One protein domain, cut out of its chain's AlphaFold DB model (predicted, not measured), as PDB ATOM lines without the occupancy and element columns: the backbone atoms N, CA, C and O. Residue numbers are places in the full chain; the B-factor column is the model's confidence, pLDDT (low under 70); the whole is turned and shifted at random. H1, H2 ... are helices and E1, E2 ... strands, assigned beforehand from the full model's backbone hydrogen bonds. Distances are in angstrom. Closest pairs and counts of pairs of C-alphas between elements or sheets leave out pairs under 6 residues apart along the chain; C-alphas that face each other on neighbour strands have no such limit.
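What this domain is: This is residues 6 to 72 and 254 to 264 of the 457 residues of the protein "uncharacterized protein C18orf63 homolog" of Cottoperca gobio (UniProt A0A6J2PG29). A small sheet of three strands, E1, E2 and E3, lies in the middle, with helix H1 and helix H2 at the two ends of the longest axis. Both helices only graze the sheet, H1 by the E3 edge and H2 by the E1 edge, and long loops join E1 to H1 and H1 to E2. The 78 printed residues hold E1, H1, E2, E3 and H2 in that order; the sheet order is E1, E2, E3, all antiparallel, and the class is mixed, with under half of the residues in named elements. The whole is compact, with a radius of gyration of the C-alphas of 13.1 A and spans of 34 by 29 by 21 A.

How they stand to each other: Start at E1, residues 6 to 10, an edge strand antiparallel to E2, residues 47 to 51, at 160 degrees; look for N 7 and O 49, 2.8 A apart and within hydrogen-bond range. H1, residues 22 to 33, only grazes the sheet with its residues 22 to 26. E2 and E3, residues 59 to 63, form a hairpin at 148 degrees, with N 48 and O 62 within range at 2.8 A. H1 and E3 are near each other, with 5 pairs of C-alphas within 10 A. H2, residues 254 to 264, touches E1; their closest C-alphas, those of Ile 7 and Arg 258, are 5.9 A apart. H1 and H2 are apart. In both helices every O i to N i+4 pair is within hydrogen-bond range.

Where its parts are: Find C-alpha 6 at (30.553, -23.639, -25.861), where E1 begins its 11.1 A. H1 starts at C-alpha 22, (40.659, -10.415, -35.852), and covers 16.1 A. E2 measures 13.2 A and E3 13.4 A. H2 covers 15.2 A to C-alpha 264 at (46.394, -29.514, -26.295).

The domain as a whole: The C-alphas of Gly 34 and Met 263 are the two farthest apart, 36.4 A. Residues 73 to 253 are not printed, and C-alphas 72 and 254 stand 24.3 A apart across the cut. No printed residue is under 70 in pLDDT.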
ATOM      1  N   ILE A   6      29.220 -24.220 -26.051       93.88
ATOM      2  CA  ILE A   6      30.553 -23.639 -25.861       93.88
ATOM      3  C   ILE A   6      31.456 -24.688 -25.196       93.88
ATOM      4  O   ILE A   6      31.118 -25.263 -24.153       93.88
ATOM      5  N   ILE A   7      32.593 -24.953 -25.834       93.69
ATOM      6  CA  ILE A   7      33.596 -25.936 -25.413       93.69
ATOM      7  C   ILE A   7      34.736 -25.236 -24.679       93.69
ATOM      8  O   ILE A   7      35.023 -25.605 -23.546       93.69
ATOM      9  N   THR A   8      35.308 -24.193 -25.285       93.44
ATOM     10  CA  THR A   8      36.333 -23.324 -24.684       93.44
ATOM     11  C   THR A   8      36.041 -21.851 -24.970       93.44
ATOM     12  O   THR A   8      35.332 -21.517 -25.925       93.44
ATOM     13  N   ILE A   9      36.610 -20.977 -24.137       94.12
ATOM     14  CA  ILE A   9      36.632 -19.522 -24.306       94.12
ATOM     15  C   ILE A   9      38.101 -19.083 -24.222       94.12
ATOM     16  O   ILE A   9      38.808 -19.524 -23.318       94.12
ATOM     17  N   THR A  10      38.576 -18.267 -25.164       93.06
ATOM     18  CA  THR A  10      39.981 -17.826 -25.263       93.06
ATOM     19  C   THR A  10      40.071 -16.369 -25.724       93.06
ATOM     20  O   THR A  10      39.203 -15.904 -26.454       93.06
ATOM     21  N   ARG A  11      41.135 -15.641 -25.350       92.06
ATOM     22  CA  ARG A  11      41.471 -14.327 -25.956       92.06
ATOM     23  C   ARG A  11      42.315 -14.438 -27.232       92.06
ATOM     24  O   ARG A  11      42.458 -13.479 -27.968       92.06
ATOM     25  N   GLN A  12      42.859 -15.621 -27.521       89.38
ATOM     26  CA  GLN A  12      43.636 -15.892 -28.734       89.38
ATOM     27  C   GLN A  12      42.856 -16.797 -29.697       89.38
ATOM     28  O   GLN A  12      42.123 -17.696 -29.262       89.38
ATOM     29  N   LEU A  13      43.046 -16.584 -31.003       90.06
ATOM     30  CA  LEU A  13      42.578 -17.491 -32.052       90.06
ATOM     31  C   LEU A  13      43.351 -18.828 -32.007       90.06
ATOM     32  O   LEU A  13      44.549 -18.834 -31.717       90.06
ATOM     33  N   PRO A  14      42.717 -19.971 -32.337       86.31
ATOM     34  CA  PRO A  14      43.431 -21.236 -32.494       86.31
ATOM     35  C   PRO A  14      44.476 -21.149 -33.615       86.31
ATOM     36  O   PRO A  14      44.132 -20.822 -34.752       86.31
ATOM     37  N   ARG A  15      45.732 -21.501 -33.312       84.69
ATOM     38  CA  ARG A  15      46.854 -21.479 -34.274       84.69
ATOM     39  C   ARG A  15      46.577 -22.349 -35.510       84.69
ATOM     40  O   ARG A  15      46.901 -21.959 -36.629       84.69
ATOM     41  N   ASP A  16      45.880 -23.463 -35.310       84.00
ATOM     42  CA  ASP A  16      45.469 -24.431 -36.342       84.00
ATOM     43  C   ASP A  16      44.214 -23.993 -37.128       84.00
ATOM     44  O   ASP A  16      43.741 -24.696 -38.023       84.00
ATOM     45  N   GLY A  17      43.627 -22.842 -36.783       83.19
ATOM     46  CA  GLY A  17      42.440 -22.300 -37.438       83.19
ATOM     47  C   GLY A  17      42.717 -21.747 -38.847       83.19
ATOM     48  O   GLY A  17      43.871 -21.646 -39.265       83.19
ATOM     49  N   PRO A  18      41.669 -21.331 -39.584       88.31
ATOM     50  CA  PRO A  18      41.801 -20.696 -40.899       88.31
ATOM     51  C   PRO A  18      42.082 -19.181 -40.838       88.31
ATOM     52  O   PRO A  18      42.349 -18.581 -41.873       88.31
ATOM     53  N   PHE A  19      42.001 -18.560 -39.657       90.88
ATOM     54  CA  PHE A  19      42.207 -17.124 -39.425       90.88
ATOM     55  C   PHE A  19      43.411 -16.908 -38.502       90.88
ATOM     56  O   PHE A  19      43.678 -17.758 -37.645       90.88
ATOM     57  N   ARG A  20      44.147 -15.807 -38.664       89.75
ATOM     58  CA  ARG A  20      45.320 -15.455 -37.841       89.75
ATOM     59  C   ARG A  20      45.069 -14.216 -36.983       89.75
ATOM     60  O   ARG A  20      45.501 -14.205 -35.839       89.75
ATOM     61  N   THR A  21      44.336 -13.239 -37.511       91.69
ATOM     62  CA  THR A  21      44.006 -11.956 -36.864       91.69
ATOM     63  C   THR A  21      42.498 -11.782 -36.686       91.69
ATOM     64  O   THR A  21      41.697 -12.488 -37.319       91.69
ATOM     65  N   TYR A  22      42.074 -10.795 -35.890       92.56
ATOM     66  CA  TYR A  22      40.659 -10.415 -35.852       92.56
ATOM     67  C   TYR A  22      40.195  -9.806 -37.191       92.56
ATOM     68  O   TYR A  22      39.081 -10.075 -37.650       92.56
ATOM     69  N   ARG A  23      41.085  -9.064 -37.869       93.06
ATOM     70  CA  ARG A  23      40.871  -8.465 -39.201       93.06
ATOM     71  C   ARG A  23      40.512  -9.494 -40.279       93.06
ATOM     72  O   ARG A  23      39.631  -9.219 -41.102       93.06
ATOM     73  N   ASP A  24      41.121 -10.681 -40.259       93.19
ATOM     74  CA  ASP A  24      40.769 -11.787 -41.167       93.19
ATOM     75  C   ASP A  24      39.304 -12.202 -40.990       93.19
ATOM     76  O   ASP A  24      38.572 -12.422 -41.957       93.19
ATOM     77  N   LEU A  25      38.873 -12.295 -39.730       92.44
ATOM     78  CA  LEU A  25      37.548 -12.763 -39.348       92.44
ATOM     79  C   LEU A  25      36.488 -11.691 -39.650       92.44
ATOM     80  O   LEU A  25      35.475 -12.013 -40.274       92.44
ATOM     81  N   GLN A  26      36.747 -10.416 -39.332       93.44
ATOM     82  CA  GLN A  26      35.931  -9.281 -39.797       93.44
ATOM     83  C   GLN A  26      35.758  -9.309 -41.328       93.44
ATOM     84  O   GLN A  26      34.639  -9.226 -41.840       93.44
ATOM     85  N   SER A  27      36.860  -9.491 -42.066       94.75
ATOM     86  CA  SER A  27      36.863  -9.546 -43.533       94.75
ATOM     87  C   SER A  27      36.074 -10.739 -44.075       94.75
ATOM     88  O   SER A  27      35.325 -10.592 -45.043       94.75
ATOM     89  N   HIS A  28      36.203 -11.910 -43.450       93.81
ATOM     90  CA  HIS A  28      35.452 -13.113 -43.807       93.81
ATOM     91  C   HIS A  28      33.942 -12.919 -43.621       93.81
ATOM     92  O   HIS A  28      33.172 -13.243 -44.523       93.81
ATOM     93  N   TRP A  29      33.510 -12.343 -42.495       93.88
ATOM     94  CA  TRP A  29      32.089 -12.106 -42.214       93.88
ATOM     95  C   TRP A  29      31.470 -11.060 -43.139       93.88
ATOM     96  O   TRP A  29      30.370 -11.278 -43.655       93.88
ATOM     97  N   ASN A  30      32.204  -9.985 -43.430       94.69
ATOM     98  CA  ASN A  30      31.764  -8.966 -44.374       94.69
ATOM     99  C   ASN A  30      31.645  -9.534 -45.804       94.69
ATOM    100  O   ASN A  30      30.636  -9.314 -46.467       94.69
ATOM    101  N   ARG A  31      32.630 -10.322 -46.265       94.81
ATOM    102  CA  ARG A  31      32.645 -10.896 -47.628       94.81
ATOM    103  C   ARG A  31      31.672 -12.063 -47.832       94.81
ATOM    104  O   ARG A  31      31.121 -12.184 -48.918       94.81
ATOM    105  N   LEU A  32      31.489 -12.937 -46.836       93.38
ATOM    106  CA  LEU A  32      30.676 -14.156 -46.978       93.38
ATOM    107  C   LEU A  32      29.211 -13.967 -46.554       93.38
ATOM    108  O   LEU A  32      28.342 -14.682 -47.046       93.38
ATOM    109  N   TYR A  33      28.935 -13.030 -45.640       90.12
ATOM    110  CA  TYR A  33      27.607 -12.855 -45.041       90.12
ATOM    111  C   TYR A  33      27.090 -11.406 -45.035       90.12
ATOM    112  O   TYR A  33      25.956 -11.188 -44.617       90.12
ATOM    113  N   GLY A  34      27.891 -10.418 -45.451       93.56
ATOM    114  CA  GLY A  34      27.521  -8.996 -45.408       93.56
ATOM    115  C   GLY A  34      27.494  -8.373 -44.004       93.56
ATOM    116  O   GLY A  34      27.106  -7.216 -43.857       93.56
ATOM    117  N   TYR A  35      27.900  -9.107 -42.960       91.56
ATOM    118  CA  TYR A  35      27.919  -8.589 -41.591       91.56
ATOM    119  C   TYR A  35      29.241  -7.885 -41.289       91.56
ATOM    120  O   TYR A  35      30.301  -8.512 -41.267       91.56
ATOM    121  N   ARG A  36      29.161  -6.591 -40.971       93.69
ATOM    122  CA  ARG A  36      30.259  -5.842 -40.353       93.69
ATOM    123  C   ARG A  36      30.276  -6.187 -38.861       93.69
ATOM    124  O   ARG A  36      29.304  -5.923 -38.160       93.69
ATOM    125  N   LEU A  37      31.345  -6.832 -38.400       92.25
ATOM    126  CA  LEU A  37      31.561  -7.082 -36.973       92.25
ATOM    127  C   LEU A  37      32.072  -5.804 -36.281       92.25
ATOM    128  O   LEU A  37      32.607  -4.938 -36.977       92.25
ATOM    129  N   PRO A  38      31.932  -5.679 -34.945       92.56
ATOM    130  CA  PRO A  38      32.486  -4.554 -34.199       92.56
ATOM    131  C   PRO A  38      33.987  -4.363 -34.434       92.56
ATOM    132  O   PRO A  38      34.709  -5.308 -34.764       92.56
ATOM    133  N   GLU A  39      34.456  -3.139 -34.227       90.62
ATOM    134  CA  GLU A  39      35.875  -2.816 -34.149       90.62
ATOM    135  C   GLU A  39      36.282  -2.869 -32.670       90.62
ATOM    136  O   GLU A  39      35.644  -2.240 -31.831       90.62
ATOM    137  N   LEU A  40      37.256  -3.722 -32.353       87.81
ATOM    138  CA  LEU A  40      37.688  -4.098 -31.003       87.81
ATOM    139  C   LEU A  40      39.213  -4.242 -31.027       87.81
ATOM    140  O   LEU A  40      39.750  -4.713 -32.036       87.81
ATOM    141  N   ALA A  41      39.895  -3.887 -29.937       84.75
ATOM    142  CA  ALA A  41      41.319  -4.190 -29.785       84.75
ATOM    143  C   ALA A  41      41.527  -5.713 -29.675       84.75
ATOM    144  O   ALA A  41      40.666  -6.414 -29.134       84.75
ATOM    145  N   GLU A  42      42.636  -6.257 -30.190       80.88
ATOM    146  CA  GLU A  42      42.814  -7.721 -30.266       80.88
ATOM    147  C   GLU A  42      42.855  -8.374 -28.870       80.88
ATOM    148  O   GLU A  42      42.396  -9.505 -28.700       80.88
ATOM    149  N   GLU A  43      43.287  -7.623 -27.857       83.75
ATOM    150  CA  GLU A  43      43.297  -7.975 -26.435       83.75
ATOM    151  C   GLU A  43      41.881  -8.124 -25.853       83.75
ATOM    152  O   GLU A  43      41.643  -8.962 -24.975       83.75
ATOM    153  N   GLU A  44      40.925  -7.325 -26.335       87.44
ATOM    154  CA  GLU A  44      39.532  -7.327 -25.882       87.44
ATOM    155  C   GLU A  44      38.723  -8.478 -26.485       87.44
ATOM    156  O   GLU A  44      37.783  -8.962 -25.841       87.44
ATOM    157  N   VAL A  45      39.077  -8.942 -27.692       90.56
ATOM    158  CA  VAL A  45      38.286  -9.945 -28.415       90.56
ATOM    159  C   VAL A  45      38.295 -11.290 -27.689       90.56
ATOM    160  O   VAL A  45      39.263 -12.050 -27.687       90.56
ATOM    161  N   VAL A  46      37.141 -11.635 -27.125       94.12
ATOM    162  CA  VAL A  46      36.874 -12.970 -26.591       94.12
ATOM    163  C   VAL A  46      36.351 -13.870 -27.708       94.12
ATOM    164  O   VAL A  46      35.339 -13.569 -28.345       94.12
ATOM    165  N   TYR A  47      37.005 -15.009 -27.910       94.12
ATOM    166  CA  TYR A  47      36.616 -16.061 -28.843       94.12
ATOM    167  C   TYR A  47      35.991 -17.244 -28.096       94.12
ATOM    168  O   TYR A  47      36.474 -17.674 -27.050       94.12
ATOM    169  N   CYS A  48      34.933 -17.821 -28.657       94.19
ATOM    170  CA  CYS A  48      34.288 -19.041 -28.185       94.19
ATOM    171  C   CYS A  48      34.464 -20.151 -29.225       94.19
ATOM    172  O   CYS A  48      34.103 -19.975 -30.391       94.19
ATOM    173  N   SER A  49      34.953 -21.318 -28.803       93.44
ATOM    174  CA  SER A  49      34.939 -22.525 -29.639       93.44
ATOM    175  C   SER A  49      33.636 -23.279 -29.404       93.44
ATOM    176  O   SER A  49      33.373 -23.752 -28.296       93.44
ATOM    177  N   ILE A  50      32.804 -23.371 -30.440       93.19
ATOM    178  CA  ILE A  50      31.449 -23.920 -30.380       93.19
ATOM    179  C   ILE A  50      31.393 -25.274 -31.085       93.19
ATOM    180  O   ILE A  50      31.824 -25.418 -32.230       93.19
ATOM    181  N   TYR A  51      30.808 -26.253 -30.402       93.31
ATOM    182  CA  TYR A  51      30.425 -27.546 -30.958       93.31
ATOM    183  C   TYR A  51      28.966 -27.512 -31.434       93.31
ATOM    184  O   TYR A  51      28.077 -27.037 -30.720       93.31
ATOM    185  N   PHE A  52      28.705 -28.055 -32.624       92.19
ATOM    186  CA  PHE A  52      27.356 -28.245 -33.158       92.19
ATOM    187  C   PHE A  52      27.127 -29.731 -33.453       92.19
ATOM    188  O   PHE A  52      27.599 -30.239 -34.467       92.19
ATOM    189  N   SER A  53      26.331 -30.413 -32.626       86.69
ATOM    190  CA  SER A  53      26.059 -31.857 -32.752       86.69
ATOM    191  C   SER A  53      25.538 -32.300 -34.126       86.69
ATOM    192  O   SER A  53      25.801 -33.416 -34.558       86.69
ATOM    193  N   LEU A  54      24.843 -31.416 -34.850       83.62
ATOM    194  CA  LEU A  54      24.322 -31.669 -36.201       83.62
ATOM    195  C   LEU A  54      25.340 -31.423 -37.335       83.62
ATOM    196  O   LEU A  54      24.980 -31.536 -38.505       83.62
ATOM    197  N   VAL A  55      26.577 -31.030 -37.014       82.56
ATOM    198  CA  VAL A  55      27.659 -30.729 -37.976       82.56
ATOM    199  C   VAL A  55      28.841 -31.705 -37.822       82.56
ATOM    200  O   VAL A  55      29.746 -31.719 -38.652       82.56
ATOM    201  N   GLY A  56      28.808 -32.572 -36.804       81.56
ATOM    202  CA  GLY A  56      29.868 -33.529 -36.490       81.56
ATOM    203  C   GLY A  56      30.890 -32.978 -35.496       81.56
ATOM    204  O   GLY A  56      30.665 -31.967 -34.840       81.56
ATOM    205  N   GLU A  57      32.024 -33.661 -35.385       83.62
ATOM    206  CA  GLU A  57      32.999 -33.522 -34.285       83.62
ATOM    207  C   GLU A  57      33.818 -32.208 -34.341       83.62
ATOM    208  O   GLU A  57      34.583 -31.896 -33.433       83.62
ATOM    209  N   ARG A  58      33.641 -31.406 -35.402       87.50
ATOM    210  CA  ARG A  58      34.398 -30.173 -35.659       87.50
ATOM    211  C   ARG A  58      33.959 -29.024 -34.746       87.50
ATOM    212  O   ARG A  58      32.786 -28.653 -34.712       87.50
ATOM    213  N   LEU A  59      34.935 -28.396 -34.092       90.00
ATOM    214  CA  LEU A  59      34.762 -27.120 -33.398       90.00
ATOM    215  C   LEU A  59      34.817 -25.944 -34.383       90.00
ATOM    216  O   LEU A  59      35.591 -25.952 -35.343       90.00
ATOM    217  N   PHE A  60      34.011 -24.919 -34.117       91.75
ATOM    218  CA  PHE A  60      33.941 -23.686 -34.899       91.75
ATOM    219  C   PHE A  60      34.159 -22.482 -33.981       91.75
ATOM    220  O   PHE A  60      33.461 -22.336 -32.978       91.75
ATOM    221  N   THR A  61      35.125 -21.627 -34.310       93.62
ATOM    222  CA  THR A  61      35.503 -20.475 -33.481       93.62
ATOM    223  C   THR A  61      34.747 -19.223 -33.915       93.62
ATOM    224  O   THR A  61      34.728 -18.881 -35.097       93.62
ATOM    225  N   TYR A  62      34.145 -18.533 -32.948       93.19
ATOM    226  CA  TYR A  62      33.357 -17.313 -33.136       93.19
ATOM    227  C   TYR A  62      33.785 -16.247 -32.121       93.19
ATOM    228  O   TYR A  62      33.988 -16.600 -30.961       93.19
ATOM    229  N   PRO A  63      33.868 -14.957 -32.486       93.56
ATOM    230  CA  PRO A  63      33.916 -13.873 -31.506       93.56
ATOM    231  C   PRO A  63      32.647 -13.885 -30.648       93.56
ATOM    232  O   PRO A  63      31.571 -14.211 -31.154       93.56
ATOM    233  N   LEU A  64      32.742 -13.485 -29.380       91.94
ATOM    234  CA  LEU A  64      31.621 -13.468 -28.434       91.94
ATOM    235  C   LEU A  64      30.428 -12.633 -28.941       91.94
ATOM    236  O   LEU A  64      29.281 -13.017 -28.731       91.94
ATOM    237  N   SER A  65      30.683 -11.561 -29.699       90.12
ATOM    238  CA  SER A  65      29.655 -10.742 -30.362       90.12
ATOM    239  C   SER A  65      28.802 -11.508 -31.387       90.12
ATOM    240  O   SER A  65      27.664 -11.120 -31.647       90.12
ATOM    241  N   CYS A  66      29.288 -12.634 -31.919       90.69
ATOM    242  CA  CYS A  66      28.519 -13.533 -32.786       90.69
ATOM    243  C   CYS A  66      27.704 -14.589 -32.004       90.69
ATOM    244  O   CYS A  66      26.972 -15.373 -32.617       90.69
ATOM    245  N   VAL A  67      27.827 -14.655 -30.670       91.50
ATOM    246  CA  VAL A  67      27.299 -15.746 -29.832       91.50
ATOM    247  C   VAL A  67      26.181 -15.249 -28.914       91.50
ATOM    248  O   VAL A  67      26.406 -14.758 -27.811       91.50
ATOM    249  N   ARG A  68      24.927 -15.435 -29.338       89.06
ATOM    250  CA  ARG A  68      23.764 -15.124 -28.494       89.06
ATOM    251  C   ARG A  68      23.566 -16.206 -27.422       89.06
ATOM    252  O   ARG A  68      23.134 -17.312 -27.742       89.06
ATOM    253  N   LEU A  69      23.839 -15.867 -26.161       86.94
ATOM    254  CA  LEU A  69      23.645 -16.761 -25.006       86.94
ATOM    255  C   LEU A  69      22.163 -16.929 -24.620       86.94
ATOM    256  O   LEU A  69      21.731 -18.023 -24.265       86.94
ATOM    257  N   GLN A  70      21.374 -15.855 -24.703       84.75
ATOM    258  CA  GLN A  70      19.946 -15.864 -24.365       84.75
ATOM    259  C   GLN A  70      19.069 -16.389 -25.521       84.75
ATOM    260  O   GLN A  70      19.425 -16.211 -26.692       84.75
ATOM    261  N   PRO A  71      17.869 -16.941 -25.242       82.31
ATOM    262  CA  PRO A  71      16.870 -17.251 -26.267       82.31
ATOM    263  C   PRO A  71      16.592 -16.066 -27.203       82.31
ATOM    264  O   PRO A  71      16.772 -14.903 -26.831       82.31
ATOM    265  N   VAL A  72      16.144 -16.345 -28.431       78.50
ATOM    266  CA  VAL A  72      15.755 -15.294 -29.387       78.50
ATOM    267  C   VAL A  72      14.456 -14.650 -28.912       78.50
ATOM    268  O   VAL A  72      13.370 -15.179 -29.147       78.50
ATOM    269  N   VAL A 254      31.253 -34.521 -25.051       80.06
ATOM    270  CA  VAL A 254      31.648 -33.117 -24.888       80.06
ATOM    271  C   VAL A 254      32.658 -32.924 -23.749       80.06
ATOM    272  O   VAL A 254      33.488 -32.020 -23.833       80.06
ATOM    273  N   ALA A 255      32.658 -33.786 -22.726       79.81
ATOM    274  CA  ALA A 255      33.694 -33.767 -21.695       79.81
ATOM    275  C   ALA A 255      35.064 -34.201 -22.250       79.81
ATOM    276  O   ALA A 255      36.066 -33.582 -21.907       79.81
ATOM    277  N   LEU A 256      35.112 -35.178 -23.168       81.50
ATOM    278  CA  LEU A 256      36.359 -35.568 -23.841       81.50
ATOM    279  C   LEU A 256      36.862 -34.474 -24.790       81.50
ATOM    280  O   LEU A 256      38.054 -34.199 -24.786       81.50
ATOM    281  N   LEU A 257      35.982 -33.782 -25.530       81.00
ATOM    282  CA  LEU A 257      36.389 -32.621 -26.345       81.00
ATOM    283  C   LEU A 257      36.988 -31.488 -25.494       81.00
ATOM    284  O   LEU A 257      37.947 -30.841 -25.914       81.00
ATOM    285  N   ARG A 258      36.437 -31.245 -24.297       83.25
ATOM    286  CA  ARG A 258      36.983 -30.269 -23.340       83.25
ATOM    287  C   ARG A 258      38.335 -30.721 -22.791       83.25
ATOM    288  O   ARG A 258      39.286 -29.950 -22.861       83.25
ATOM    289  N   LEU A 259      38.429 -31.967 -22.322       82.19
ATOM    290  CA  LEU A 259      39.660 -32.547 -21.783       82.19
ATOM    291  C   LEU A 259      40.780 -32.556 -22.833       82.19
ATOM    292  O   LEU A 259      41.875 -32.077 -22.558       82.19
ATOM    293  N   GLN A 260      40.492 -33.012 -24.057       83.50
ATOM    294  CA  GLN A 260      41.435 -32.985 -25.174       83.50
ATOM    295  C   GLN A 260      41.924 -31.560 -25.442       83.50
ATOM    296  O   GLN A 260      43.133 -31.345 -25.516       83.50
ATOM    297  N   LYS A 261      41.027 -30.567 -25.547       79.81
ATOM    298  CA  LYS A 261      41.466 -29.199 -25.862       79.81
ATOM    299  C   LYS A 261      42.229 -28.535 -24.710       79.81
ATOM    300  O   LYS A 261      43.095 -27.707 -24.976       79.81
ATOM    301  N   GLN A 262      41.970 -28.936 -23.465       78.19
ATOM    302  CA  GLN A 262      42.773 -28.552 -22.304       78.19
ATOM    303  C   GLN A 262      44.165 -29.211 -22.336       78.19
ATOM    304  O   GLN A 262      45.159 -28.533 -22.095       78.19
ATOM    305  N   MET A 263      44.272 -30.491 -22.713       75.06
ATOM    306  CA  MET A 263      45.569 -31.160 -22.894       75.06
ATOM    307  C   MET A 263      46.377 -30.572 -24.058       75.06
ATOM    308  O   MET A 263      47.574 -30.355 -23.910       75.06
ATOM    309  N   GLU A 264      45.742 -30.227 -25.181       75.62
ATOM    310  CA  GLU A 264      46.394 -29.514 -26.295       75.62
ATOM    311  C   GLU A 264      46.908 -28.118 -25.891       75.62
ATOM    312  O   GLU A 264      47.879 -27.635 -26.466       75.62
TER     313      GLU A 264